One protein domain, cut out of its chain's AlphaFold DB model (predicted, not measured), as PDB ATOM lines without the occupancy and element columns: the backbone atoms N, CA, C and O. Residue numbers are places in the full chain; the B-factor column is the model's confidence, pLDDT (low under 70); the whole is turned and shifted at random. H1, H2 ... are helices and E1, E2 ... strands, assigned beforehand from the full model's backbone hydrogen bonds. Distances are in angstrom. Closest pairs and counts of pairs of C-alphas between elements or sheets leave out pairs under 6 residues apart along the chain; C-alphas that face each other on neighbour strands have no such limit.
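AT A GLANCE: This is residues 277 to 491 of the 888 residues of the protein "DUF4451 domain protein" of Rhizoctonia solani AG-3 Rhs1AP (UniProt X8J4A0). There is little regular structure: two small antiparallel sheets, E1 E2 E3 E4 and E5 E6 E7, lie far apart, with H2 and H3 making a corner between them amid long loops. H1, H4 and H5 gather away from E5 E6 E7. Along the chain H1, E1 to E4, H2, E5 to E7 and H3 to H5, class mixed, hold 67 of the 215 printed residues. The whole is compact, radius of gyration of the C-alphas 18.8 A, spanning 60 by 39 by 29 A.

HOW THE PARTS SIT: Find E2, residues 342 to 344, antiparallel to E3, residues 351 to 353: N 344 and O 351 are 2.8 A apart. H2, residues 378 to 385, is on that sheet and touches H3, residues 446 to 455, closest C-alphas Tyr 385 and Ile 446 at 5.7 A. Every O i to N i+4 pair is within hydrogen-bond range in H2, 5 of 6 in H3.

IN THESE COORDINATES: H4, residues 472 to 483, runs 16.3 A from C-alpha 472 at (22.313, -6.827, 88.202) to C-alpha 483 at (23.671, -16.219, 101.400).

THE WHOLE: The printed part has no cut; residues 315, 490 and 491 have pLDDT under 70.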
ATOM      1  N   ALA A 277      29.586   6.325  84.197       81.75
ATOM      2  CA  ALA A 277      29.376   5.162  85.082       81.75
ATOM      3  C   ALA A 277      30.400   3.996  85.005       81.75
ATOM      4  O   ALA A 277      30.454   3.167  85.918       81.75
ATOM      5  N   ASN A 278      31.212   3.939  83.944       88.31
ATOM      6  CA  ASN A 278      32.310   2.996  83.716       88.31
ATOM      7  C   ASN A 278      33.655   3.386  84.374       88.31
ATOM      8  O   ASN A 278      34.603   2.604  84.281       88.31
ATOM      9  N   PHE A 279      33.768   4.548  85.026       94.00
ATOM     10  CA  PHE A 279      34.953   4.980  85.781       94.00
ATOM     11  C   PHE A 279      34.863   4.551  87.251       94.00
ATOM     12  O   PHE A 279      33.807   4.642  87.873       94.00
ATOM     13  N   ARG A 280      35.963   4.029  87.804       95.25
ATOM     14  CA  ARG A 280      36.023   3.554  89.195       95.25
ATOM     15  C   ARG A 280      36.218   4.716  90.167       95.25
ATOM     16  O   ARG A 280      36.740   5.760  89.784       95.25
ATOM     17  N   ARG A 281      35.834   4.533  91.432       95.50
ATOM     18  CA  ARG A 281      35.957   5.587  92.445       95.50
ATOM     19  C   ARG A 281      37.426   5.806  92.790       95.50
ATOM     20  O   ARG A 281      38.105   4.887  93.246       95.50
ATOM     21  N   LEU A 282      37.890   7.032  92.581       96.00
ATOM     22  CA  LEU A 282      39.224   7.490  92.954       96.00
ATOM     23  C   LEU A 282      39.120   8.470  94.133       96.00
ATOM     24  O   LEU A 282      38.095   9.142  94.274       96.00
ATOM     25  N   PRO A 283      40.176   8.598  94.951       95.75
ATOM     26  CA  PRO A 283      40.282   9.671  95.934       95.75
ATOM     27  C   PRO A 283      40.239  11.066  95.281       95.75
ATOM     28  O   PRO A 283      40.734  11.228  94.160       95.75
ATOM     29  N   PRO A 284      39.702  12.090  95.972       94.56
ATOM     30  CA  PRO A 284      39.727  13.467  95.487       94.56
ATOM     31  C   PRO A 284      41.148  13.937  95.148       94.56
ATOM     32  O   PRO A 284      42.093  13.675  95.890       94.56
ATOM     33  N   GLY A 285      41.290  14.647  94.028       94.31
ATOM     34  CA  GLY A 285      42.576  15.171  93.558       94.31
ATOM     35  C   GLY A 285      43.415  14.207  92.713       94.31
ATOM     36  O   GLY A 285      44.443  14.633  92.196       94.31
ATOM     37  N   VAL A 286      42.993  12.951  92.510       96.94
ATOM     38  CA  VAL A 286      43.622  12.065  91.513       96.94
ATOM     39  C   VAL A 286      43.201  12.499  90.102       96.94
ATOM     40  O   VAL A 286      42.011  12.434  89.788       96.94
ATOM     41  N   PRO A 287      44.131  12.918  89.225       96.44
ATOM     42  CA  PRO A 287      43.793  13.326  87.866       96.44
ATOM     43  C   PRO A 287      43.393  12.132  86.988       96.44
ATOM     44  O   PRO A 287      44.011  11.065  87.032       96.44
ATOM     45  N   VAL A 288      42.386  12.346  86.138       96.19
ATOM     46  CA  VAL A 288      41.910  11.379  85.138       96.19
ATOM     47  C   VAL A 288      42.461  11.752  83.762       96.19
ATOM     48  O   VAL A 288      42.008  12.711  83.139       96.19
ATOM     49  N   HIS A 289      43.456  11.002  83.285       96.19
ATOM     50  CA  HIS A 289      44.079  11.235  81.987       96.19
ATOM     51  C   HIS A 289      43.211  10.712  80.832       96.19
ATOM     52  O   HIS A 289      42.798   9.550  80.826       96.19
ATOM     53  N   ARG A 290      42.950  11.574  79.838       94.12
ATOM     54  CA  ARG A 290      41.995  11.316  78.742       94.12
ATOM     55  C   ARG A 290      42.407  10.138  77.856       94.12
ATOM     56  O   ARG A 290      41.567   9.305  77.534       94.12
ATOM     57  N   HIS A 291      43.691  10.037  77.513       95.12
ATOM     58  CA  HIS A 291      44.200   9.046  76.555       95.12
ATOM     59  C   HIS A 291      44.560   7.687  77.184       95.12
ATOM     60  O   HIS A 291      45.023   6.794  76.480       95.12
ATOM     61  N   LEU A 292      44.354   7.512  78.498       96.50
ATOM     62  CA  LEU A 292      44.677   6.279  79.234       96.50
ATOM     63  C   LEU A 292      43.462   5.743  80.036       96.50
ATOM     64  O   LEU A 292      43.562   5.530  81.250       96.50
ATOM     65  N   PRO A 293      42.286   5.538  79.405       95.50
ATOM     66  CA  PRO A 293      41.048   5.176  80.104       95.50
ATOM     67  C   PRO A 293      41.122   3.816  80.820       95.50
ATOM     68  O   PRO A 293      40.437   3.605  81.827       95.50
ATOM     69  N   GLY A 294      41.984   2.896  80.374       95.75
ATOM     70  CA  GLY A 294      42.241   1.615  81.034       95.75
ATOM     71  C   GLY A 294      42.837   1.758  82.438       95.75
ATOM     72  O   GLY A 294      42.682   0.849  83.257       95.75
ATOM     73  N   LEU A 295      43.440   2.908  82.769       97.06
ATOM     74  CA  LEU A 295      43.911   3.213  84.125       97.06
ATOM     75  C   LEU A 295      42.778   3.459  85.122       97.06
ATOM     76  O   LEU A 295      43.001   3.271  86.314       97.06
ATOM     77  N   TYR A 296      41.579   3.823  84.662       96.81
ATOM     78  CA  TYR A 296      40.470   4.291  85.513       96.81
ATOM     79  C   TYR A 296      39.196   3.455  85.393       96.81
ATOM     80  O   TYR A 296      38.274   3.582  86.195       96.81
ATOM     81  N   ARG A 297      39.145   2.580  84.393       95.88
ATOM     82  CA  ARG A 297      37.996   1.746  84.069       95.88
ATOM     83  C   ARG A 297      37.573   0.782  85.205       95.88
ATOM     84  O   ARG A 297      38.413   0.194  85.892       95.88
ATOM     85  N   ARG A 298      36.255   0.562  85.316       96.69
ATOM     86  CA  ARG A 298      35.579  -0.540  86.034       96.69
ATOM     87  C   ARG A 298      35.480  -1.804  85.174       96.69
ATOM     88  O   ARG A 298      35.341  -1.743  83.948       96.69
ATOM     89  N   TYR A 299      35.486  -2.964  85.820       96.69
ATOM     90  CA  TYR A 299      35.398  -4.260  85.149       96.69
ATOM     91  C   TYR A 299      34.046  -4.940  85.403       96.69
ATOM     92  O   TYR A 299      33.613  -5.021  86.553       96.69
ATOM     93  N   PRO A 300      33.368  -5.479  84.374       95.25
ATOM     94  CA  PRO A 300      32.196  -6.318  84.598       95.25
ATOM     95  C   PRO A 300      32.603  -7.575  85.376       95.25
ATOM     96  O   PRO A 300      33.644  -8.177  85.097       95.25
ATOM     97  N   VAL A 301      31.777  -8.024  86.326       94.38
ATOM     98  CA  VAL A 301      31.972  -9.376  86.869       94.38
ATOM     99  C   VAL A 301      31.558 -10.376  85.804       94.38
ATOM    100  O   VAL A 301      30.428 -10.329  85.313       94.38
ATOM    101  N   SER A 302      32.477 -11.268  85.437       93.38
ATOM    102  CA  SER A 302      32.250 -12.169  84.314       93.38
ATOM    103  C   SER A 302      31.097 -13.137  84.570       93.38
ATOM    104  O   SER A 302      31.077 -13.831  85.589       93.38
ATOM    105  N   GLN A 303      30.164 -13.195  83.618       92.06
ATOM    106  CA  GLN A 303      29.064 -14.162  83.593       92.06
ATOM    107  C   GLN A 303      29.563 -15.578  83.282       92.06
ATOM    108  O   GLN A 303      28.964 -16.585  83.674       92.06
ATOM    109  N   VAL A 304      30.693 -15.670  82.580       89.88
ATOM    110  CA  VAL A 304      31.205 -16.928  82.062       89.88
ATOM    111  C   VAL A 304      31.696 -17.826  83.191       89.88
ATOM    112  O   VAL A 304      32.634 -17.509  83.914       89.88
ATOM    113  N   GLY A 305      31.104 -19.017  83.298       86.00
ATOM    114  CA  GLY A 305      31.516 -20.025  84.279       86.00
ATOM    115  C   GLY A 305      30.936 -19.838  85.681       86.00
ATOM    116  O   GLY A 305      31.310 -20.599  86.573       86.00
ATOM    117  N   LEU A 306      30.002 -18.904  85.876       89.88
ATOM    118  CA  LEU A 306      29.181 -18.876  87.086       89.88
ATOM    119  C   LEU A 306      28.255 -20.113  87.167       89.88
ATOM    120  O   LEU A 306      27.986 -20.752  86.141       89.88
ATOM    121  N   PRO A 307      27.767 -20.472  88.370       88.12
ATOM    122  CA  PRO A 307      26.715 -21.472  88.544       88.12
ATOM    123  C   PRO A 307      25.398 -21.020  87.891       88.12
ATOM    124  O   PRO A 307      25.101 -19.824  87.839       88.12
ATOM    125  N   LYS A 308      24.570 -21.966  87.428       88.19
ATOM    126  CA  LYS A 308      23.276 -21.647  86.789       88.19
ATOM    127  C   LYS A 308      22.321 -20.941  87.753       88.19
ATOM    128  O   LYS A 308      21.538 -20.100  87.340       88.19
ATOM    129  N   GLU A 309      22.454 -21.239  89.036       89.69
ATOM    130  CA  GLU A 309      21.709 -20.709  90.179       89.69
ATOM    131  C   GLU A 309      22.024 -19.220  90.450       89.69
ATOM    132  O   GLU A 309      21.266 -18.519  91.124       89.69
ATOM    133  N   VAL A 310      23.144 -18.724  89.912       89.56
ATOM    134  CA  VAL A 310      23.514 -17.301  89.919       89.56
ATOM    135  C   VAL A 310      23.009 -16.605  88.652       89.56
ATOM    136  O   VAL A 310      22.537 -15.477  88.739       89.56
ATOM    137  N   ILE A 311      23.071 -17.278  87.494       87.81
ATOM    138  CA  ILE A 311      22.700 -16.713  86.183       87.81
ATOM    139  C   ILE A 311      21.174 -16.658  85.973       87.81
ATOM    140  O   ILE A 311      20.687 -15.712  85.368       87.81
ATOM    141  N   ALA A 312      20.405 -17.637  86.465       87.00
ATOM    142  CA  ALA A 312      18.990 -17.814  86.107       87.00
ATOM    143  C   ALA A 312      18.051 -16.653  86.498       87.00
ATOM    144  O   ALA A 312      16.971 -16.535  85.927       87.00
ATOM    145  N   GLU A 313      18.458 -15.797  87.439       79.75
ATOM    146  CA  GLU A 313      17.724 -14.584  87.841       79.75
ATOM    147  C   GLU A 313      18.177 -13.316  87.087       79.75
ATOM    148  O   GLU A 313      17.581 -12.257  87.248       79.75
ATOM    149  N   ALA A 314      19.225 -13.406  86.264       81.62
ATOM    150  CA  ALA A 314      19.765 -12.317  85.450       81.62
ATOM    151  C   ALA A 314      19.486 -12.593  83.959       81.62
ATOM    152  O   ALA A 314      20.399 -12.796  83.160       81.62
ATOM    153  N   SER A 315      18.197 -12.661  83.610       68.88
ATOM    154  CA  SER A 315      17.700 -13.158  82.317       68.88
ATOM    155  C   SER A 315      18.151 -12.352  81.091       68.88
ATOM    156  O   SER A 315      18.197 -12.910  79.998       68.88
ATOM    157  N   ASP A 316      18.526 -11.085  81.268       73.75
ATOM    158  CA  ASP A 316      18.915 -10.165  80.185       73.75
ATOM    159  C   ASP A 316      20.382 -10.330  79.725       73.75
ATOM    160  O   ASP A 316      20.890  -9.557  78.910       73.75
ATOM    161  N   LEU A 317      21.107 -11.312  80.275       74.31
ATOM    162  CA  LEU A 317      22.525 -11.533  79.997       74.31
ATOM    163  C   LEU A 317      22.763 -12.330  78.708       74.31
ATOM    164  O   LEU A 317      22.731 -13.566  78.703       74.31
ATOM    165  N   ASP A 318      23.112 -11.614  77.634       73.88
ATOM    166  CA  ASP A 318      23.662 -12.211  76.415       73.88
ATOM    167  C   ASP A 318      24.897 -13.066  76.749       73.88
ATOM    168  O   ASP A 318      25.994 -12.566  77.013       73.88
ATOM    169  N   THR A 319      24.696 -14.382  76.715       72.75
ATOM    170  CA  THR A 319      25.702 -15.416  76.970       72.75
ATOM    171  C   THR A 319      26.153 -16.125  75.682       72.75
ATOM    172  O   THR A 319      26.733 -17.207  75.755       72.75
ATOM    173  N   ASN A 320      25.951 -15.516  74.503       79.69
ATOM    174  CA  ASN A 320      26.211 -16.102  73.175       79.69
ATOM    175  C   ASN A 320      27.698 -16.347  72.842       79.69
ATOM    176  O   ASN A 320      28.023 -16.867  71.773       79.69
ATOM    177  N   VAL A 321      28.625 -16.012  73.742       84.69
ATOM    178  CA  VAL A 321      30.056 -16.315  73.591       84.69
ATOM    179  C   VAL A 321      30.250 -17.834  73.581       84.69
ATOM    180  O   VAL A 321      30.171 -18.494  74.615       84.69
ATOM    181  N   ALA A 322      30.515 -18.401  72.402       85.50
ATOM    182  CA  ALA A 322      30.621 -19.844  72.189       85.50
ATOM    183  C   ALA A 322      31.828 -20.457  72.933       85.50
ATOM    184  O   ALA A 322      32.968 -20.440  72.465       85.50
ATOM    185  N   LEU A 323      31.577 -21.018  74.118       88.12
ATOM    186  CA  LEU A 323      32.611 -21.626  74.957       88.12
ATOM    187  C   LEU A 323      32.970 -23.031  74.449       88.12
ATOM    188  O   LEU A 323      32.070 -23.858  74.289       88.12
ATOM    189  N   PRO A 324      34.265 -23.370  74.271       86.50
ATOM    190  CA  PRO A 324      34.655 -24.706  73.836       86.50
ATOM    191  C   PRO A 324      34.102 -25.794  74.778       86.50
ATOM    192  O   PRO A 324      34.235 -25.661  76.002       86.50
ATOM    193  N   PRO A 325      33.550 -26.908  74.255       86.94
ATOM    194  CA  PRO A 325      32.848 -27.920  75.058       86.94
ATOM    195  C   PRO A 325      33.759 -28.683  76.035       86.94
ATOM    196  O   PRO A 325      33.286 -29.385  76.919       86.94
ATOM    197  N   THR A 326      35.079 -28.524  75.902       91.56
ATOM    198  CA  THR A 326      36.104 -29.078  76.803       91.56
ATOM    199  C   THR A 326      36.529 -28.100  77.913       91.56
ATOM    200  O   THR A 326      37.565 -28.300  78.549       91.56
ATOM    201  N   THR A 327      35.762 -27.027  78.150       92.88
ATOM    202  CA  THR A 327      35.996 -26.087  79.259       92.88
ATOM    203  C   THR A 327      35.352 -26.568  80.561       92.88
ATOM    204  O   THR A 327      34.155 -26.830  80.629       92.88
ATOM    205  N   ILE A 328      36.157 -26.640  81.621       93.88
ATOM    206  CA  ILE A 328      35.759 -27.032  82.977       93.88
ATOM    207  C   ILE A 328      35.687 -25.766  83.842       93.88
ATOM    208  O   ILE A 328      36.520 -24.868  83.699       93.88
ATOM    209  N   HIS A 329      34.700 -25.682  84.737       92.44
ATOM    210  CA  HIS A 329      34.590 -24.589  85.710       92.44
ATOM    211  C   HIS A 329      35.774 -24.607  86.689       92.44
ATOM    212  O   HIS A 329      36.157 -25.663  87.191       92.44
ATOM    213  N   ASN A 330      36.339 -23.437  86.984       91.44
ATOM    214  CA  ASN A 330      37.390 -23.271  87.983       91.44
ATOM    215  C   ASN A 330      36.796 -22.678  89.268       91.44
ATOM    216  O   ASN A 330      36.044 -21.708  89.209       91.44
ATOM    217  N   ALA A 331      37.167 -23.213  90.433       88.31
ATOM    218  CA  ALA A 331      36.605 -22.839  91.738       88.31
ATOM    219  C   ALA A 331      37.116 -21.485  92.289       88.31
ATOM    220  O   ALA A 331      37.178 -21.283  93.498       88.31
ATOM    221  N   ALA A 332      37.518 -20.558  91.416       89.19
ATOM    222  CA  ALA A 332      38.060 -19.263  91.811       89.19
ATOM    223  C   ALA A 332      36.951 -18.303  92.293       89.19
ATOM    224  O   ALA A 332      35.925 -18.199  91.611       89.19
ATOM    225  N   PRO A 333      37.155 -17.537  93.390       91.00
ATOM    226  CA  PRO A 333      36.155 -16.608  93.923       91.00
ATOM    227  C   PRO A 333      35.598 -15.648  92.862       91.00
ATOM    228  O   PRO A 333      36.368 -15.039  92.115       91.00
ATOM    229  N   PHE A 334      34.270 -15.488  92.811       91.31
ATOM    230  CA  PHE A 334      33.560 -14.812  91.709       91.31
ATOM    231  C   PHE A 334      33.946 -13.343  91.471       91.31
ATOM    232  O   PHE A 334      33.776 -12.853  90.357       91.31
ATOM    233  N   LEU A 335      34.514 -12.664  92.471       94.19
ATOM    234  CA  LEU A 335      34.989 -11.281  92.357       94.19
ATOM    235  C   LEU A 335      36.483 -11.167  91.985       94.19
ATOM    236  O   LEU A 335      36.920 -10.108  91.551       94.19
ATOM    237  N   ASN A 336      37.289 -12.231  92.093       94.38
ATOM    238  CA  ASN A 336      38.699 -12.181  91.682       94.38
ATOM    239  C   ASN A 336      38.776 -12.099  90.146       94.38
ATOM    240  O   ASN A 336      38.519 -13.104  89.482       94.38
ATOM    241  N   LEU A 337      39.096 -10.923  89.591       95.06
ATOM    242  CA  LEU A 337      39.128 -10.679  88.140       95.06
ATOM    243  C   LEU A 337      40.292 -11.399  87.456       95.06
ATOM    244  O   LEU A 337      40.197 -11.748  86.285       95.06
ATOM    245  N   TYR A 338      41.388 -11.612  88.184       96.69
ATOM    246  CA  TYR A 338      42.624 -12.180  87.657       96.69
ATOM    247  C   TYR A 338      42.515 -13.687  87.389       96.69
ATOM    248  O   TYR A 338      43.095 -14.194  86.434       96.69
ATOM    249  N   ALA A 339      41.787 -14.430  88.224       95.62
ATOM    250  CA  ALA A 339      41.690 -15.880  88.099       95.62
ATOM    251  C   ALA A 339      40.742 -16.311  86.951       95.62
ATOM    252  O   ALA A 339      39.617 -15.811  86.868       95.62
ATOM    253  N   PRO A 340      41.122 -17.287  86.100       96.06
ATOM    254  CA  PRO A 340      40.268 -17.736  85.003       96.06
ATOM    255  C   PRO A 340      39.028 -18.445  85.552       96.06
ATOM    256  O   PRO A 340      39.159 -19.357  86.370       96.06
ATOM    257  N   ARG A 341      37.827 -18.083  85.085       93.00
ATOM    258  CA  ARG A 341      36.563 -18.731  85.501       93.00
ATOM    259  C   ARG A 341      36.380 -20.133  84.920       93.00
ATOM    260  O   ARG A 341      35.743 -20.986  85.536       93.00
ATOM    261  N   ARG A 342      36.958 -20.386  83.745       94.69
ATOM    262  CA  ARG A 342      37.005 -21.706  83.109       94.69
ATOM    263  C   ARG A 342      38.417 -22.045  82.655       94.69
ATOM    264  O   ARG A 342      39.170 -21.168  82.235       94.69
ATOM    265  N   THR A 343      38.752 -23.331  82.692       96.44
ATOM    266  CA  THR A 343      40.016 -23.867  82.172       96.44
ATOM    267  C   THR A 343      39.776 -25.069  81.266       96.44
ATOM    268  O   THR A 343      38.880 -25.870  81.526       96.44
ATOM    269  N   ARG A 344      40.592 -25.220  80.223       95.88
ATOM    270  CA  ARG A 344      40.604 -26.355  79.287       95.88
ATOM    271  C   ARG A 344      41.931 -27.099  79.425       95.88
ATOM    272  O   ARG A 344      42.958 -26.449  79.584       95.88
ATOM    273  N   GLY A 345      41.918 -28.425  79.300       94.81
ATOM    274  CA  GLY A 345      43.137 -29.243  79.259       94.81
ATOM    275  C   GLY A 345      43.883 -29.365  80.595       94.81
ATOM    276  O   GLY A 345      43.432 -28.892  81.639       94.81
ATOM    277  N   ILE A 346      45.030 -30.047  80.556       94.56
ATOM    278  CA  ILE A 346      45.857 -30.402  81.719       94.56
ATOM    279  C   ILE A 346      47.346 -30.211  81.405       94.56
ATOM    280  O   ILE A 346      47.747 -30.213  80.246       94.56
ATOM    281  N   GLY A 347      48.183 -30.070  82.437       93.00
ATOM    282  CA  GLY A 347      49.637 -29.988  82.270       93.00
ATOM    283  C   GLY A 347      50.074 -28.807  81.394       93.00
ATOM    284  O   GLY A 347      49.807 -27.655  81.734       93.00
ATOM    285  N   ALA A 348      50.762 -29.095  80.285       93.44
ATOM    286  CA  ALA A 348      51.203 -28.084  79.320       93.44
ATOM    287  C   ALA A 348      50.053 -27.496  78.490       93.44
ATOM    288  O   ALA A 348      50.084 -26.312  78.164       93.44
ATOM    289  N   ASP A 349      49.007 -28.284  78.245       94.75
ATOM    290  CA  ASP A 349      47.827 -27.887  77.475       94.75
ATOM    291  C   ASP A 349      46.745 -27.251  78.357       94.75
ATOM    292  O   ASP A 349      45.605 -27.065  77.920       94.75
ATOM    293  N   LYS A 350      47.075 -26.902  79.610       96.12
ATOM    294  CA  LYS A 350      46.163 -26.179  80.494       96.12
ATOM    295  C   LYS A 350      46.040 -24.725  80.035       96.12
ATOM    296  O   LYS A 350      46.954 -23.924  80.227       96.12
ATOM    297  N   HIS A 351      44.885 -24.380  79.481       96.94
ATOM    298  CA  HIS A 351      44.530 -23.028  79.058       96.94
ATOM    299  C   HIS A 351      43.466 -22.442  79.992       96.94
ATOM    300  O   HIS A 351      42.518 -23.136  80.365       96.94
ATOM    301  N   GLY A 352      43.604 -21.170  80.359       97.12
ATOM    302  CA  GLY A 352      42.618 -20.398  81.110       97.12
ATOM    303  C   GLY A 352      41.860 -19.456  80.184       97.12
ATOM    304  O   GLY A 352      42.464 -18.825  79.319       97.12
ATOM    305  N   LEU A 353      40.544 -19.363  80.354       96.75
ATOM    306  CA  LEU A 353      39.735 -18.361  79.665       96.75
ATOM    307  C   LEU A 353      39.899 -17.003  80.357       96.75
ATOM    308  O   LEU A 353      39.684 -16.920  81.570       96.75
ATOM    309  N   CYS A 354      40.232 -15.951  79.606       97.12
ATOM    310  CA  CYS A 354      40.201 -14.583  80.124       97.12
ATOM    311  C   CYS A 354      38.748 -14.167  80.437       97.12
ATOM    312  O   CYS A 354      37.938 -14.094  79.509       97.12
ATOM    313  N   PRO A 355      38.399 -13.872  81.706       95.81
ATOM    314  CA  PRO A 355      37.033 -13.517  82.080       95.81
ATOM    315  C   PRO A 355      36.584 -12.167  81.503       95.81
ATOM    316  O   PRO A 355      35.402 -11.995  81.262       95.81
ATOM    317  N   ILE A 356      37.497 -11.220  81.255       96.19
ATOM    318  CA  ILE A 356      37.149  -9.866  80.788       96.19
ATOM    319  C   ILE A 356      36.943  -9.829  79.268       96.19
ATOM    320  O   ILE A 356      35.953  -9.279  78.791       96.19
ATOM    321  N   CYS A 357      37.836 -10.449  78.489       96.50
ATOM    322  CA  CYS A 357      37.664 -10.529  77.033       96.50
ATOM    323  C   CYS A 357      36.414 -11.331  76.625       96.50
ATOM    324  O   CYS A 357      35.819 -11.028  75.591       96.50
ATOM    325  N   ALA A 358      36.003 -12.300  77.451       95.38
ATOM    326  CA  ALA A 358      34.831 -13.142  77.223       95.38
ATOM    327  C   ALA A 358      33.486 -12.508  77.644       95.38
ATOM    328  O   ALA A 358      32.454 -13.150  77.473       95.38
ATOM    329  N   GLU A 359      33.465 -11.276  78.163       94.94
ATOM    330  CA  GLU A 359      32.217 -10.514  78.319       94.94
ATOM    331  C   GLU A 359      31.805  -9.830  77.006       94.94
ATOM    332  O   GLU A 359      32.672  -9.533  76.176       94.94
ATOM    333  N   PRO A 360      30.507  -9.551  76.787       93.50
ATOM    334  CA  PRO A 360      30.051  -8.853  75.590       93.50
ATOM    335  C   PRO A 360      30.518  -7.382  75.576       93.50
ATOM    336  O   PRO A 360      30.702  -6.785  76.645       93.50
ATOM    337  N   PRO A 361      30.664  -6.752  74.392       92.94
ATOM    338  CA  PRO A 361      31.028  -5.334  74.275       92.94
ATOM    339  C   PRO A 361      30.074  -4.376  75.005       92.94
ATOM    340  O   PRO A 361      30.518  -3.355  75.517       92.94
ATOM    341  N   SER A 362      28.793  -4.735  75.155       91.44
ATOM    342  CA  SER A 362      27.800  -3.985  75.944       91.44
ATOM    343  C   SER A 362      28.122  -3.904  77.444       91.44
ATOM    344  O   SER A 362      27.745  -2.937  78.101       91.44
ATOM    345  N   ARG A 363      28.871  -4.874  77.990       91.69
ATOM    346  CA  ARG A 363      29.469  -4.829  79.342       91.69
ATOM    347  C   ARG A 363      30.945  -4.382  79.306       91.69
ATOM    348  O   ARG A 363      31.667  -4.481  80.299       91.69
ATOM    349  N   GLY A 364      31.418  -3.911  78.152       90.44
ATOM    350  CA  GLY A 364      32.791  -3.486  77.884       90.44
ATOM    351  C   GLY A 364      33.801  -4.626  77.695       90.44
ATOM    352  O   GLY A 364      35.005  -4.376  77.782       90.44
ATOM    353  N   GLY A 365      33.375  -5.878  77.523       93.19
ATOM    354  CA  GLY A 365      34.291  -6.963  77.151       93.19
ATOM    355  C   GLY A 365      34.656  -6.928  75.660       93.19
ATOM    356  O   GLY A 365      34.448  -5.920  74.990       93.19
ATOM    357  N   ARG A 366      35.209  -8.023  75.120       92.56
ATOM    358  CA  ARG A 366      35.536  -8.138  73.679       92.56
ATOM    359  C   ARG A 366      34.613  -9.093  72.912       92.56
ATOM    360  O   ARG A 366      34.766  -9.224  71.703       92.56
ATOM    361  N   GLY A 367      33.702  -9.794  73.590       93.56
ATOM    362  CA  GLY A 367      32.877 -10.869  73.023       93.56
ATOM    363  C   GLY A 367      33.670 -12.108  72.579       93.56
ATOM    364  O   GLY A 367      33.124 -12.977  71.907       93.56
ATOM    365  N   LYS A 368      34.964 -12.201  72.920       93.31
ATOM    366  CA  LYS A 368      35.906 -13.181  72.355       93.31
ATOM    367  C   LYS A 368      36.370 -14.171  73.420       93.31
ATOM    368  O   LYS A 368      36.878 -13.790  74.475       93.31
ATOM    369  N   ALA A 369      36.233 -15.465  73.128       94.31
ATOM    370  CA  ALA A 369      36.575 -16.564  74.032       94.31
ATOM    371  C   ALA A 369      38.102 -16.802  74.129       94.31
ATOM    372  O   ALA A 369      38.609 -17.853  73.738       94.31
ATOM    373  N   MET A 370      38.843 -15.816  74.648       95.38
ATOM    374  CA  MET A 370      40.311 -15.807  74.707       95.38
ATOM    375  C   MET A 370      40.866 -16.886  75.655       95.38
ATOM    376  O   MET A 370      41.017 -16.671  76.861       95.38
ATOM    377  N   MET A 371      41.162 -18.062  75.098       96.19
ATOM    378  CA  MET A 371      41.766 -19.209  75.783       96.19
ATOM    379  C   MET A 371      43.299 -19.121  75.738       96.19
ATOM    380  O   MET A 371      43.909 -19.407  74.713       96.19
ATOM    381  N   LEU A 372      43.932 -18.776  76.858       96.88
ATOM    382  CA  LEU A 372      45.371 -18.492  76.933       96.88
ATOM    383  C   LEU A 372      46.114 -19.557  77.744       96.88
ATOM    384  O   LEU A 372      45.617 -20.030  78.767       96.88
ATOM    385  N   ASN A 373      47.316 -19.942  77.312       96.62
ATOM    386  CA  ASN A 373      48.085 -20.993  77.981       96.62
ATOM    387  C   ASN A 373      48.522 -20.556  79.397       96.62
ATOM    388  O   ASN A 373      49.021 -19.446  79.602       96.62
ATOM    389  N   MET A 374      48.316 -21.429  80.388       95.31
ATOM    390  CA  MET A 374      48.672 -21.162  81.786       95.31
ATOM    391  C   MET A 374      50.110 -21.572  82.121       95.31
ATOM    392  O   MET A 374      50.729 -20.924  82.961       95.31
ATOM    393  N   LYS A 375      50.656 -22.622  81.487       93.50
ATOM    394  CA  LYS A 375      52.013 -23.125  81.772       93.50
ATOM    395  C   LYS A 375      53.090 -22.186  81.229       93.50
ATOM    396  O   LYS A 375      54.054 -21.921  81.935       93.50
ATOM    397  N   THR A 376      52.916 -21.643  80.024       93.44
ATOM    398  CA  THR A 376      53.812 -20.602  79.477       93.44
ATOM    399  C   THR A 376      53.564 -19.224  80.097       93.44
ATOM    400  O   THR A 376      54.166 -18.238  79.688       93.44
ATOM    401  N   SER A 377      52.667 -19.129  81.085       92.38
ATOM    402  CA  SER A 377      52.230 -17.894  81.740       92.38
ATOM    403  C   SER A 377      51.578 -16.841  80.828       92.38
ATOM    404  O   SER A 377      51.246 -15.769  81.322       92.38
ATOM    405  N   ALA A 378      51.291 -17.142  79.554       96.94
ATOM    406  CA  ALA A 378      50.633 -16.219  78.619       96.94
ATOM    407  C   ALA A 378      49.320 -15.638  79.182       96.94
ATOM    408  O   ALA A 378      49.062 -14.442  79.058       96.94
ATOM    409  N   PHE A 379      48.538 -16.453  79.903       97.44
ATOM    410  CA  PHE A 379      47.384 -15.976  80.672       97.44
ATOM    411  C   PHE A 379      47.765 -14.900  81.714       97.44
ATOM    412  O   PHE A 379      47.153 -13.839  81.759       97.44
ATOM    413  N   ASN A 380      48.806 -15.132  82.524       96.88
ATOM    414  CA  ASN A 380      49.273 -14.180  83.542       96.88
ATOM    415  C   ASN A 380      49.797 -12.871  82.930       96.88
ATOM    416  O   ASN A 380      49.579 -11.800  83.496       96.88
ATOM    417  N   TYR A 381      50.491 -12.953  81.790       97.38
ATOM    418  CA  TYR A 381      50.959 -11.779  81.050       97.38
ATOM    419  C   TYR A 381      49.779 -10.968  80.507       97.38
ATOM    420  O   TYR A 381      49.739  -9.760  80.707       97.38
ATOM    421  N   HIS A 382      48.771 -11.613  79.914       97.81
ATOM    422  CA  HIS A 382      47.570 -10.935  79.424       97.81
ATOM    423  C   HIS A 382      46.800 -10.213  80.543       97.81
ATOM    424  O   HIS A 382      46.489  -9.032  80.409       97.81
ATOM    425  N   MET A 383      46.557 -10.863  81.689       97.94
ATOM    426  CA  MET A 383      45.829 -10.221  82.795       97.94
ATOM    427  C   MET A 383      46.582  -9.008  83.380       97.94
ATOM    428  O   MET A 383      45.945  -8.029  83.766       97.94
ATOM    429  N   GLN A 384      47.922  -9.027  83.399       97.56
ATOM    430  CA  GLN A 384      48.742  -7.893  83.859       97.56
ATOM    431  C   GLN A 384      48.889  -6.783  82.812       97.56
ATOM    432  O   GLN A 384      48.798  -5.610  83.160       97.56
ATOM    433  N   TYR A 385      49.126  -7.141  81.547       97.44
ATOM    434  CA  TYR A 385      49.598  -6.218  80.506       97.44
ATOM    435  C   TYR A 385      48.570  -5.907  79.407       97.44
ATOM    436  O   TYR A 385      48.868  -5.107  78.528       97.44
ATOM    437  N   VAL A 386      47.368  -6.493  79.464       97.38
ATOM    438  CA  VAL A 386      46.204  -6.136  78.621       97.38
ATOM    439  C   VAL A 386      45.008  -5.665  79.471       97.38
ATOM    440  O   VAL A 386      44.114  -4.991  78.958       97.38
ATOM    441  N   HIS A 387      44.988  -5.969  80.777       97.56
ATOM    442  CA  HIS A 387      43.914  -5.571  81.708       97.56
ATOM    443  C   HIS A 387      44.398  -4.900  83.009       97.56
ATOM    444  O   HIS A 387      43.576  -4.590  83.870       97.56
ATOM    445  N   GLY A 388      45.704  -4.675  83.190       97.75
ATOM    446  CA  GLY A 388      46.221  -3.943  84.350       97.75
ATOM    447  C   GLY A 388      45.881  -4.553  85.713       97.75
ATOM    448  O   GLY A 388      45.707  -3.805  86.674       97.75
ATOM    449  N   LEU A 389      45.734  -5.878  85.818       97.88
ATOM    450  CA  LEU A 389      45.335  -6.551  87.058       97.88
ATOM    451  C   LEU A 389      46.538  -7.077  87.849       97.88
ATOM    452  O   LEU A 389      47.412  -7.759  87.310       97.88
ATOM    453  N   SER A 390      46.524  -6.865  89.165       97.06
ATOM    454  CA  SER A 390      47.505  -7.450  90.080       97.06
ATOM    455  C   SER A 390      47.255  -8.952  90.291       97.06
ATOM    456  O   SER A 390      46.169  -9.326  90.751       97.06
ATOM    457  N   PRO A 391      48.274  -9.819  90.104       95.19
ATOM    458  CA  PRO A 391      48.182 -11.242  90.442       95.19
ATOM    459  C   PRO A 391      47.921 -11.519  91.929       95.19
ATOM    460  O   PRO A 391      47.518 -12.625  92.281       95.19
ATOM    461  N   LYS A 392      48.195 -10.549  92.815       94.75
ATOM    462  CA  LYS A 392      48.138 -10.733  94.275       94.75
ATOM    463  C   LYS A 392      46.796 -10.344  94.887       94.75
ATOM    464  O   LYS A 392      46.349 -11.016  95.808       94.75
ATOM    465  N   THR A 393      46.172  -9.272  94.398       95.38
ATOM    466  CA  THR A 393      44.861  -8.811  94.893       95.38
ATOM    467  C   THR A 393      43.703  -9.305  94.027       95.38
ATOM    468  O   THR A 393      42.578  -9.386  94.509       95.38
ATOM    469  N   GLY A 394      43.952  -9.646  92.757       95.62
ATOM    470  CA  GLY A 394      42.890  -9.938  91.791       95.62
ATOM    471  C   GLY A 394      42.113  -8.697  91.332       95.62
ATOM    472  O   GLY A 394      41.032  -8.851  90.764       95.62
ATOM    473  N   LEU A 395      42.651  -7.499  91.596       96.25
ATOM    474  CA  LEU A 395      42.060  -6.180  91.335       96.25
ATOM    475  C   LEU A 395      42.950  -5.350  90.385       96.25
ATOM    476  O   LEU A 395      44.131  -5.682  90.225       96.25
ATOM    477  N   PRO A 396      42.425  -4.264  89.782       97.50
ATOM    478  CA  PRO A 396      43.216  -3.331  88.978       97.50
ATOM    479  C   PRO A 396      44.366  -2.682  89.756       97.50
ATOM    480  O   PRO A 396      44.286  -2.474  90.968       97.50
ATOM    481  N   PHE A 397      45.433  -2.321  89.047       98.12
ATOM    482  CA  PHE A 397      46.475  -1.441  89.563       98.12
ATOM    483  C   PHE A 397      45.962   0.000  89.684       98.12
ATOM    484  O   PHE A 397      45.383   0.534  88.736       98.12
ATOM    485  N   SER A 398      46.252   0.645  90.817       97.94
ATOM    486  CA  SER A 398      46.016   2.078  91.048       97.94
ATOM    487  C   SER A 398      46.630   2.966  89.948       97.94
ATOM    488  O   SER A 398      47.662   2.587  89.375       97.94
ATOM    489  N   PRO A 399      46.027   4.126  89.633       98.00
ATOM    490  CA  PRO A 399      46.526   5.032  88.602       98.00
ATOM    491  C   PRO A 399      47.672   5.914  89.137       98.00
ATOM    492  O   PRO A 399      47.951   5.902  90.342       98.00
ATOM    493  N   PRO A 400      48.333   6.706  88.276       98.38
ATOM    494  CA  PRO A 400      49.199   7.793  88.715       98.38
ATOM    495  C   PRO A 400      48.432   8.822  89.554       98.38
ATOM    496  O   PRO A 400      47.281   9.138  89.258       98.38
ATOM    497  N   ILE A 401      49.083   9.378  90.579       98.25
ATOM    498  CA  ILE A 401      48.507  10.443  91.425       98.25
ATOM    499  C   ILE A 401      48.783  11.857  90.892       98.25
ATOM    500  O   ILE A 401      48.210  12.821  91.386       98.25
ATOM    501  N   ALA A 402      49.656  11.984  89.894       98.12
ATOM    502  CA  ALA A 402      49.921  13.210  89.147       98.12
ATOM    503  C   ALA A 402      50.511  12.852  87.773       98.12
ATOM    504  O   ALA A 402      51.088  11.773  87.621       98.12
ATOM    505  N   PHE A 403      50.411  13.771  86.813       98.44
ATOM    506  CA  PHE A 403      51.008  13.671  85.477       98.44
ATOM    507  C   PHE A 403      51.880  14.899  85.200       98.44
ATOM    508  O   PHE A 403      51.636  15.971  85.758       98.44
ATOM    509  N   ARG A 404      52.904  14.745  84.356       98.19
ATOM    510  CA  ARG A 404      53.708  15.850  83.811       98.19
ATOM    511  C   ARG A 404      54.308  15.463  82.462       98.19
ATOM    512  O   ARG A 404      54.612  14.295  82.245       98.19
ATOM    513  N   SER A 405      54.576  16.446  81.610       98.19
ATOM    514  CA  SER A 405      55.360  16.258  80.384       98.19
ATOM    515  C   SER A 405      56.812  16.677  80.622       98.19
ATOM    516  O   SER A 405      57.078  17.807  81.031       98.19
ATOM    517  N   THR A 406      57.757  15.781  80.347       98.12
ATOM    518  CA  THR A 406      59.199  16.021  80.498       98.12
ATOM    519  C   THR A 406      59.860  16.097  79.112       98.12
ATOM    520  O   THR A 406      59.807  15.117  78.362       98.12
ATOM    521  N   PRO A 407      60.487  17.230  78.728       97.88
ATOM    522  CA  PRO A 407      61.186  17.350  77.448       97.88
ATOM    523  C   PRO A 407      62.502  16.560  77.453       97.88
ATOM    524  O   PRO A 407      63.254  16.570  78.433       97.88
ATOM    525  N   ARG A 408      62.811  15.892  76.340       97.12
ATOM    526  CA  ARG A 408      64.070  15.163  76.143       97.12
ATOM    527  C   ARG A 408      65.134  16.076  75.542       97.12
ATOM    528  O   ARG A 408      64.863  16.859  74.639       97.12
ATOM    529  N   LYS A 409      66.372  15.945  76.031       96.81
ATOM    530  CA  LYS A 409      67.532  16.733  75.563       96.81
ATOM    531  C   LYS A 409      68.016  16.331  74.168       96.81
ATOM    532  O   LYS A 409      68.625  17.137  73.478       96.81
ATOM    533  N   THR A 410      67.779  15.081  73.791       95.00
ATOM    534  CA  THR A 410      68.101  14.502  72.487       95.00
ATOM    535  C   THR A 410      66.875  13.752  71.987       95.00
ATOM    536  O   THR A 410      66.201  13.064  72.757       95.00
ATOM    537  N   VAL A 411      66.561  13.933  70.705       96.94
ATOM    538  CA  VAL A 411      65.348  13.416  70.067       96.94
ATOM    539  C   VAL A 411      65.750  12.864  68.706       96.94
ATOM    540  O   VAL A 411      66.131  13.625  67.819       96.94
ATOM    541  N   GLY A 412      65.714  11.542  68.538       96.19
ATOM    542  CA  GLY A 412      65.877  10.925  67.223       96.19
ATOM    543  C   GLY A 412      64.674  11.214  66.318       96.19
ATOM    544  O   GLY A 412      63.561  11.405  66.803       96.19
ATOM    545  N   ALA A 413      64.859  11.169  64.997       96.12
ATOM    546  CA  ALA A 413      63.843  11.549  63.998       96.12
ATOM    547  C   ALA A 413      62.538  10.707  63.989       96.12
ATOM    548  O   ALA A 413      61.647  10.958  63.182       96.12
ATOM    549  N   ARG A 414      62.418   9.692  64.857       95.19
ATOM    550  CA  ARG A 414      61.206   8.873  65.079       95.19
ATOM    551  C   ARG A 414      60.870   8.716  66.569       95.19
ATOM    552  O   ARG A 414      60.202   7.762  66.972       95.19
ATOM    553  N   GLU A 415      61.372   9.617  67.406       96.75
ATOM    554  CA  GLU A 415      61.160   9.622  68.851       96.75
ATOM    555  C   GLU A 415      60.315  10.818  69.290       96.75
ATOM    556  O   GLU A 415      60.336  11.875  68.662       96.75
ATOM    557  N   LYS A 416      59.593  10.675  70.403       96.62
ATOM    558  CA  LYS A 416      58.853  11.793  70.994       96.62
ATOM    559  C   LYS A 416      59.826  12.805  71.615       96.62
ATOM    560  O   LYS A 416      60.769  12.425  72.321       96.62
ATOM    561  N   ALA A 417      59.587  14.092  71.356       97.62
ATOM    562  CA  ALA A 417      60.379  15.198  71.906       97.62
ATOM    563  C   ALA A 417      60.077  15.459  73.392       97.62
ATOM    564  O   ALA A 417      60.968  15.782  74.175       97.62
ATOM    565  N   THR A 418      58.824  15.254  73.791       97.88
ATOM    566  CA  THR A 418      58.349  15.231  75.179       97.88
ATOM    567  C   THR A 418      57.845  13.835  75.513       97.88
ATOM    568  O   THR A 418      57.221  13.206  74.663       97.88
ATOM    569  N   LEU A 419      58.069  13.371  76.741       97.50
ATOM    570  CA  LEU A 419      57.430  12.163  77.270       97.50
ATOM    571  C   LEU A 419      56.530  12.524  78.442       97.50
ATOM    572  O   LEU A 419      56.941  13.283  79.322       97.50
ATOM    573  N   GLU A 420      55.338  11.947  78.491       98.00
ATOM    574  CA  GLU A 420      54.510  11.981  79.690       98.00
ATOM    575  C   GLU A 420      55.058  11.036  80.777       98.00
ATOM    576  O   GLU A 420      55.467   9.894  80.526       98.00
ATOM    577  N   GLU A 421      55.050  11.521  82.018       98.50
ATOM    578  CA  GLU A 421      55.419  10.779  83.216       98.50
ATOM    579  C   GLU A 421      54.298  10.836  84.263       98.50
ATOM    580  O   GLU A 421      53.825  11.912  84.632       98.50
ATOM    581  N   GLY A 422      53.929   9.675  84.806       98.50
ATOM    582  CA  GLY A 422      52.995   9.534  85.921       98.50
ATOM    583  C   GLY A 422      53.713   9.379  87.267       98.50
ATOM    584  O   GLY A 422      54.695   8.642  87.378       98.50
ATOM    585  N   LEU A 423      53.225  10.040  88.316       98.62
ATOM    586  CA  LEU A 423      53.736   9.903  89.684       98.62
ATOM    587  C   LEU A 423      53.130   8.675  90.380       98.62
ATOM    588  O   LEU A 423      51.914   8.571  90.539       98.62
ATOM    589  N   CYS A 424      53.978   7.757  90.843       98.62
ATOM    590  CA  CYS A 424      53.574   6.544  91.558       98.62
ATOM    591  C   CYS A 424      53.383   6.776  93.061       98.62
ATOM    592  O   CYS A 424      54.342   7.094  93.764       98.62
ATOM    593  N   HIS A 425      52.175   6.519  93.578       97.94
ATOM    594  CA  HIS A 425      51.866   6.571  95.018       97.94
ATOM    595  C   HIS A 425      52.737   5.612  95.836       97.94
ATOM    596  O   HIS A 425      53.192   5.933  96.929       97.94
ATOM    597  N   ALA A 426      53.024   4.435  95.281       97.44
ATOM    598  CA  ALA A 426      53.710   3.352  95.968       97.44
ATOM    599  C   ALA A 426      55.240   3.542  96.074       97.44
ATOM    600  O   ALA A 426      55.891   2.822  96.841       97.44
ATOM    601  N   CYS A 427      55.855   4.480  95.345       98.12
ATOM    602  CA  CYS A 427      57.275   4.813  95.545       98.12
ATOM    603  C   CYS A 427      57.647   6.296  95.400       98.12
ATOM    604  O   CYS A 427      58.837   6.593  95.397       98.12
ATOM    605  N   ALA A 428      56.675   7.203  95.256       97.88
ATOM    606  CA  ALA A 428      56.870   8.645  95.069       97.88
ATOM    607  C   ALA A 428      57.861   9.018  93.941       97.88
ATOM    608  O   ALA A 428      58.534  10.045  94.000       97.88
ATOM    609  N   ARG A 429      57.960   8.175  92.904       98.62
ATOM    610  CA  ARG A 429      58.782   8.430  91.711       98.62
ATOM    611  C   ARG A 429      57.893   8.715  90.515       98.62
ATOM    612  O   ARG A 429      56.851   8.081  90.362       98.62
ATOM    613  N   TRP A 430      58.363   9.618  89.667       98.62
ATOM    614  CA  TRP A 430      57.863   9.794  88.312       98.62
ATOM    615  C   TRP A 430      58.290   8.605  87.446       98.62
ATOM    616  O   TRP A 430      59.379   8.049  87.625       98.62
ATOM    617  N   VAL A 431      57.390   8.177  86.570       98.56
ATOM    618  CA  VAL A 431      57.500   6.974  85.746       98.56
ATOM    619  C   VAL A 431      57.053   7.345  84.345       98.56
ATOM    620  O   VAL A 431      55.917   7.778  84.181       98.56
ATOM    621  N   ILE A 432      57.907   7.154  83.343       98.19
ATOM    622  CA  ILE A 432      57.529   7.326  81.936       98.19
ATOM    623  C   ILE A 432      56.372   6.369  81.617       98.19
ATOM    624  O   ILE A 432      56.494   5.159  81.828       98.19
ATOM    625  N   ILE A 433      55.255   6.915  81.132       97.88
ATOM    626  CA  ILE A 433      54.046   6.149  80.777       97.88
ATOM    627  C   ILE A 433      53.832   6.021  79.266       97.88
ATOM    628  O   ILE A 433      53.022   5.203  78.841       97.88
ATOM    629  N   GLU A 434      54.594   6.759  78.459       96.44
ATOM    630  CA  GLU A 434      54.584   6.667  76.998       96.44
ATOM    631  C   GLU A 434      55.776   5.884  76.427       96.44
ATOM    632  O   GLU A 434      56.829   5.736  77.051       96.44
ATOM    633  N   GLY A 435      55.645   5.435  75.177       95.94
ATOM    634  CA  GLY A 435      56.778   4.945  74.396       95.94
ATOM    635  C   GLY A 435      57.723   6.071  73.965       95.94
ATOM    636  O   GLY A 435      57.282   7.134  73.540       95.94
ATOM    637  N   VAL A 436      59.037   5.812  74.022       96.81
ATOM    638  CA  VAL A 436      60.076   6.747  73.535       96.81
ATOM    639  C   VAL A 436      59.962   6.977  72.023       96.81
ATOM    640  O   VAL A 436      60.165   8.089  71.540       96.81
ATOM    641  N   LYS A 437      59.614   5.926  71.274       96.75
ATOM    642  CA  LYS A 437      59.347   5.987  69.832       96.75
ATOM    643  C   LYS A 437      57.942   6.538  69.586       96.75
ATOM    644  O   LYS A 437      57.012   6.190  70.310       96.75
ATOM    645  N   ALA A 438      57.778   7.330  68.530       94.19
ATOM    646  CA  ALA A 438      56.474   7.771  68.034       94.19
ATOM    647  C   ALA A 438      55.788   6.631  67.250       94.19
ATOM    648  O   ALA A 438      55.644   6.686  66.034       94.19
ATOM    649  N   VAL A 439      55.456   5.549  67.960       95.69
ATOM    650  CA  VAL A 439      54.773   4.358  67.440       95.69
ATOM    651  C   VAL A 439      53.680   3.987  68.430       95.69
ATOM    652  O   VAL A 439      53.969   3.785  69.612       95.69
ATOM    653  N   ASP A 440      52.445   3.886  67.951       93.75
ATOM    654  CA  ASP A 440      51.307   3.550  68.799       93.75
ATOM    655  C   ASP A 440      51.397   2.111  69.302       93.75
ATOM    656  O   ASP A 440      51.646   1.160  68.555       93.75
ATOM    657  N   VAL A 441      51.204   1.952  70.608       95.69
ATOM    658  CA  VAL A 441      51.262   0.653  71.272       95.69
ATOM    659  C   VAL A 441      49.840   0.146  71.464       95.69
ATOM    660  O   VAL A 441      48.994   0.854  71.999       95.69
ATOM    661  N   LEU A 442      49.600  -1.117  71.091       95.12
ATOM    662  CA  LEU A 442      48.299  -1.814  71.150       95.12
ATOM    663  C   LEU A 442      47.622  -1.795  72.541       95.12
ATOM    664  O   LEU A 442      46.448  -2.139  72.676       95.12
ATOM    665  N   VAL A 443      48.380  -1.420  73.570       96.75
ATOM    666  CA  VAL A 443      47.934  -1.083  74.921       96.75
ATOM    667  C   VAL A 443      48.718   0.167  75.359       96.75
ATOM    668  O   VAL A 443      49.883   0.024  75.749       96.75
ATOM    669  N   PRO A 444      48.128   1.375  75.316       97.06
ATOM    670  CA  PRO A 444      48.785   2.603  75.769       97.06
ATOM    671  C   PRO A 444      49.274   2.527  77.225       97.06
ATOM    672  O   PRO A 444      50.392   2.925  77.540       97.06
ATOM    673  N   GLU A 445      48.489   1.917  78.116       97.94
ATOM    674  CA  GLU A 445      48.769   1.814  79.553       97.94
ATOM    675  C   GLU A 445      49.929   0.864  79.924       97.94
ATOM    676  O   GLU A 445      50.300   0.764  81.100       97.94
ATOM    677  N   ILE A 446      50.519   0.138  78.964       97.56
ATOM    678  CA  ILE A 446      51.421  -0.988  79.257       97.56
ATOM    679  C   ILE A 446      52.683  -0.581  80.032       97.56
ATOM    680  O   ILE A 446      53.185  -1.361  80.846       97.56
ATOM    681  N   TYR A 447      53.196   0.635  79.819       98.19
ATOM    682  CA  TYR A 447      54.362   1.156  80.538       98.19
ATOM    683  C   TYR A 447      54.048   1.381  82.022       98.19
ATOM    684  O   TYR A 447      54.824   0.963  82.888       98.19
ATOM    685  N   TRP A 448      52.861   1.916  82.332       98.56
ATOM    686  CA  TRP A 448      52.383   2.014  83.710       98.56
ATOM    687  C   TRP A 448      52.191   0.634  84.340       98.56
ATOM    688  O   TRP A 448      52.643   0.398  85.458       98.56
ATOM    689  N   TRP A 449      51.585  -0.317  83.626       98.25
ATOM    690  CA  TRP A 449      51.340  -1.660  84.160       98.25
ATOM    691  C   TRP A 449      52.633  -2.453  84.429       98.25
ATOM    692  O   TRP A 449      52.700  -3.176  85.425       98.25
ATOM    693  N   LYS A 450      53.693  -2.249  83.632       98.00
ATOM    694  CA  LYS A 450      55.058  -2.757  83.907       98.00
ATOM    695  C   LYS A 450      55.662  -2.180  85.194       98.00
ATOM    696  O   LYS A 450      56.322  -2.901  85.944       98.00
ATOM    697  N   HIS A 451      55.411  -0.907  85.500       98.44
ATOM    698  CA  HIS A 451      55.802  -0.332  86.787       98.44
ATOM    699  C   HIS A 451      54.939  -0.865  87.941       98.44
ATOM    700  O   HIS A 451      55.451  -1.262  88.989       98.44
ATOM    701  N   ALA A 452      53.621  -0.888  87.760       98.25
ATOM    702  CA  ALA A 452      52.669  -1.221  88.805       98.25
ATOM    703  C   ALA A 452      52.791  -2.677  89.288       98.25
ATOM    704  O   ALA A 452      52.751  -2.924  90.499       98.25
ATOM    705  N   SER A 453      53.020  -3.633  88.375       97.12
ATOM    706  CA  SER A 453      53.196  -5.054  88.712       97.12
ATOM    707  C   SER A 453      54.382  -5.295  89.654       97.12
ATOM    708  O   SER A 453      54.276  -6.073  90.607       97.12
ATOM    709  N   THR A 454      55.485  -4.566  89.458       97.56
ATOM    710  CA  THR A 454      56.693  -4.662  90.290       97.56
ATOM    711  C   THR A 454      56.612  -3.806  91.561       97.56
ATOM    712  O   THR A 454      57.059  -4.241  92.630       97.56
ATOM    713  N   CYS A 455      56.020  -2.608  91.487       98.25
ATOM    714  CA  CYS A 455      56.059  -1.616  92.563       98.25
ATOM    715  C   CYS A 455      54.874  -1.689  93.542       98.25
ATOM    716  O   CYS A 455      55.080  -1.637  94.762       98.25
ATOM    717  N   HIS A 456      53.637  -1.829  93.051       96.50
ATOM    718  CA  HIS A 456      52.439  -1.740  93.898       96.50
ATOM    719  C   HIS A 456      52.333  -2.981  94.792       96.50
ATOM    720  O   HIS A 456      52.206  -2.862  96.014       96.50
ATOM    721  N   LYS A 457      52.502  -4.174  94.197       91.06
ATOM    722  CA  LYS A 457      52.427  -5.510  94.825       91.06
ATOM    723  C   LYS A 457      51.044  -5.806  95.426       91.06
ATOM    724  O   LYS A 457      50.301  -6.611  94.875       91.06
ATOM    725  N   SER A 458      50.716  -5.159  96.538       91.88
ATOM    726  CA  SER A 458      49.426  -5.218  97.246       91.88
ATOM    727  C   SER A 458      49.013  -3.863  97.843       91.88
ATOM    728  O   SER A 458      48.030  -3.795  98.570       91.88
ATOM    729  N   ARG A 459      49.770  -2.794  97.566       95.94
ATOM    730  CA  ARG A 459      49.471  -1.422  97.992       95.94
ATOM    731  C   ARG A 459      48.575  -0.768  96.950       95.94
ATOM    732  O   ARG A 459      48.997  -0.597  95.806       95.94
ATOM    733  N   MET A 460      47.358  -0.438  97.353       96.25
ATOM    734  CA  MET A 460      46.396   0.326  96.554       96.25
ATOM    735  C   MET A 460      46.418   1.791  97.009       96.25
ATOM    736  O   MET A 460      47.243   2.138  97.856       96.25
ATOM    737  N   LEU A 461      45.602   2.656  96.413       96.69
ATOM    738  CA  LEU A 461      45.503   4.054  96.829       96.69
ATOM    739  C   LEU A 461      44.375   4.218  97.864       96.69
ATOM    740  O   LEU A 461      43.301   3.638  97.707       96.69
ATOM    741  N   ASP A 462      44.615   4.975  98.934       95.75
ATOM    742  CA  ASP A 462      43.677   5.078 100.059       95.75
ATOM    743  C   ASP A 462      42.382   5.798  99.652       95.75
ATOM    744  O   ASP A 462      42.398   6.982  99.327       95.75
ATOM    745  N   GLY A 463      41.258   5.073  99.662       95.50
ATOM    746  CA  GLY A 463      39.955   5.545  99.170       95.50
ATOM    747  C   GLY A 463      39.613   5.123  97.733       95.50
ATOM    748  O   GLY A 463      38.541   5.466  97.238       95.50
ATOM    749  N   GLU A 464      40.486   4.367  97.060       95.75
ATOM    750  CA  GLU A 464      40.191   3.754  95.761       95.75
ATOM    751  C   GLU A 464      39.162   2.614  95.896       95.75
ATOM    752  O   GLU A 464      39.283   1.751  96.769       95.75
ATOM    753  N   GLY A 465      38.153   2.588  95.020       94.94
ATOM    754  CA  GLY A 465      37.028   1.660  95.123       94.94
ATOM    755  C   GLY A 465      36.269   1.424  93.817       94.94
ATOM    756  O   GLY A 465      36.723   1.760  92.725       94.94
ATOM    757  N   ASP A 466      35.088   0.815  93.941       94.69
ATOM    758  CA  ASP A 466      34.107   0.579  92.871       94.69
ATOM    759  C   ASP A 466      34.665  -0.136  91.619       94.69
ATOM    760  O   ASP A 466      34.179   0.046  90.503       94.69
ATOM    761  N   PHE A 467      35.669  -1.004  91.816       96.12
ATOM    762  CA  PHE A 467      36.395  -1.754  90.773       96.12
ATOM    763  C   PHE A 467      35.503  -2.533  89.793       96.12
ATOM    764  O   PHE A 467      35.927  -2.827  88.674       96.12
ATOM    765  N   TYR A 468      34.290  -2.883  90.225       96.75
ATOM    766  CA  TYR A 468      33.314  -3.656  89.470       96.75
ATOM    767  C   TYR A 468      32.195  -2.769  88.943       96.75
ATOM    768  O   TYR A 468      31.732  -1.881  89.658       96.75
ATOM    769  N   THR A 469      31.705  -3.047  87.738       95.44
ATOM    770  CA  THR A 469      30.454  -2.459  87.238       95.44
ATOM    771  C   THR A 469      29.273  -3.006  88.053       95.44
ATOM    772  O   THR A 469      29.057  -4.215  88.093       95.44
ATOM    773  N   GLU A 470      28.502  -2.130  88.707       93.94
ATOM    774  CA  GLU A 470      27.392  -2.488  89.616       93.94
ATOM    775  C   GLU A 470      26.078  -2.850  88.895       93.94
ATOM    776  O   GLU A 470      24.986  -2.366  89.221       93.94
ATOM    777  N   ASP A 471      26.176  -3.725  87.902       92.94
ATOM    778  CA  ASP A 471      25.015  -4.283  87.216       92.94
ATOM    779  C   ASP A 471      24.254  -5.314  88.079       92.94
ATOM    780  O   ASP A 471      24.620  -5.630  89.220       92.94
ATOM    781  N   ALA A 472      23.142  -5.822  87.539       92.94
ATOM    782  CA  ALA A 472      22.313  -6.827  88.202       92.94
ATOM    783  C   ALA A 472      23.108  -8.095  88.565       92.94
ATOM    784  O   ALA A 472      22.867  -8.689  89.617       92.94
ATOM    785  N   LEU A 473      24.101  -8.474  87.751       93.81
ATOM    786  CA  LEU A 473      24.921  -9.655  87.994       93.81
ATOM    787  C   LEU A 473      25.903  -9.441  89.150       93.81
ATOM    788  O   LEU A 473      26.009 -10.315  90.010       93.81
ATOM    789  N   PHE A 474      26.577  -8.288  89.230       95.31
ATOM    790  CA  PHE A 474      27.395  -7.943  90.402       95.31
ATOM    791  C   PHE A 474      26.558  -7.994  91.687       95.31
ATOM    792  O   PHE A 474      26.936  -8.663  92.651       95.31
ATOM    793  N   LYS A 475      25.378  -7.358  91.677       95.19
ATOM    794  CA  LYS A 475      24.455  -7.331  92.823       95.19
ATOM    795  C   LYS A 475      24.004  -8.742  93.222       95.19
ATOM    796  O   LYS A 475      24.083  -9.088  94.402       95.19
ATOM    797  N   ARG A 476      23.635  -9.588  92.253       94.00
ATOM    798  CA  ARG A 476      23.267 -10.999  92.467       94.00
ATOM    799  C   ARG A 476      24.429 -11.843  93.001       94.00
ATOM    800  O   ARG A 476      24.210 -12.678  93.873       94.00
ATOM    801  N   ILE A 477      25.661 -11.618  92.543       94.25
ATOM    802  CA  ILE A 477      26.859 -12.321  93.035       94.25
ATOM    803  C   ILE A 477      27.173 -11.940  94.482       94.25
ATOM    804  O   ILE A 477      27.419 -12.827  95.298       94.25
ATOM    805  N   VAL A 478      27.133 -10.648  94.822       95.00
ATOM    806  CA  VAL A 478      27.361 -10.178  96.200       95.00
ATOM    807  C   VAL A 478      26.259 -10.685  97.137       95.00
ATOM    808  O   VAL A 478      26.560 -11.109  98.253       95.00
ATOM    809  N   GLN A 479      25.002 -10.708  96.682       94.81
ATOM    810  CA  GLN A 479      23.891 -11.321  97.412       94.81
ATOM    811  C   GLN A 479      24.148 -12.816  97.655       94.81
ATOM    812  O   GLN A 479      24.254 -13.241  98.804       94.81
ATOM    813  N   TRP A 480      24.394 -13.588  96.592       93.62
ATOM    814  CA  TRP A 480      24.671 -15.023  96.680       93.62
ATOM    815  C   TRP A 480      25.857 -15.347  97.598       93.62
ATOM    816  O   TRP A 480      25.802 -16.330  98.331       93.62
ATOM    817  N   GLN A 481      26.912 -14.523  97.606       93.06
ATOM    818  CA  GLN A 481      28.069 -14.693  98.494       93.06
ATOM    819  C   GLN A 481      27.748 -14.451  99.974       93.06
ATOM    820  O   GLN A 481      28.374 -15.094 100.822       93.06
ATOM    821  N   ARG A 482      26.790 -13.562 100.286       93.88
ATOM    822  CA  ARG A 482      26.256 -13.376 101.646       93.88
ATOM    823  C   ARG A 482      25.364 -14.546 102.067       93.88
ATOM    824  O   ARG A 482      25.457 -14.978 103.210       93.88
ATOM    825  N   ASP A 483      24.580 -15.092 101.140       94.38
ATOM    826  CA  ASP A 483      23.671 -16.219 101.400       94.38
ATOM    827  C   ASP A 483      24.406 -17.574 101.485       94.38
ATOM    828  O   ASP A 483      23.982 -18.480 102.200       94.38
ATOM    829  N   HIS A 484      25.546 -17.714 100.795       92.00
ATOM    830  CA  HIS A 484      26.340 -18.950 100.707       92.00
ATOM    831  C   HIS A 484      27.787 -18.770 101.219       92.00
ATOM    832  O   HIS A 484      28.744 -19.105 100.505       92.00
ATOM    833  N   PRO A 485      28.010 -18.302 102.466       89.38
ATOM    834  CA  PRO A 485      29.351 -17.992 102.968       89.38
ATOM    835  C   PRO A 485      30.276 -19.219 102.943       89.38
ATOM    836  O   PRO A 485      31.439 -19.114 102.558       89.38
ATOM    837  N   ALA A 486      29.744 -20.411 103.233       85.94
ATOM    838  CA  ALA A 486      30.489 -21.670 103.187       85.94
ATOM    839  C   ALA A 486      31.006 -22.039 101.778       85.94
ATOM    840  O   ALA A 486      32.025 -22.726 101.660       85.94
ATOM    841  N   ALA A 487      30.341 -21.591 100.708       78.94
ATOM    842  CA  ALA A 487      30.825 -21.778  99.341       78.94
ATOM    843  C   ALA A 487      31.970 -20.801  99.026       78.94
ATOM    844  O   ALA A 487      33.001 -21.211  98.490       78.94
ATOM    845  N   THR A 488      31.834 -19.541  99.455       77.56
ATOM    846  CA  THR A 488      32.885 -18.515  99.369       77.56
ATOM    847  C   THR A 488      34.156 -18.942 100.117       77.56
ATOM    848  O   THR A 488      35.252 -18.834  99.568       77.56
ATOM    849  N   THR A 489      34.041 -19.503 101.329       73.00
ATOM    850  CA  THR A 489      35.201 -20.007 102.085       73.00
ATOM    851  C   THR A 489      35.909 -21.151 101.356       73.00
ATOM    852  O   THR A 489      37.131 -21.119 101.227       73.00
ATOM    853  N   ARG A 490      35.173 -22.133 100.810       65.56
ATOM    854  CA  ARG A 490      35.769 -23.280 100.090       65.56
ATOM    855  C   ARG A 490      36.593 -22.863  98.866       65.56
ATOM    856  O   ARG A 490      37.633 -23.468  98.619       65.56
ATOM    857  N   ALA A 491      36.173 -21.822  98.147       60.75
ATOM    858  CA  ALA A 491      36.945 -21.254  97.039       60.75
ATOM    859  C   ALA A 491      38.307 -20.697  97.506       60.75
ATOM    860  O   ALA A 491      39.326 -20.900  96.845       60.75
TER     861      ALA A 491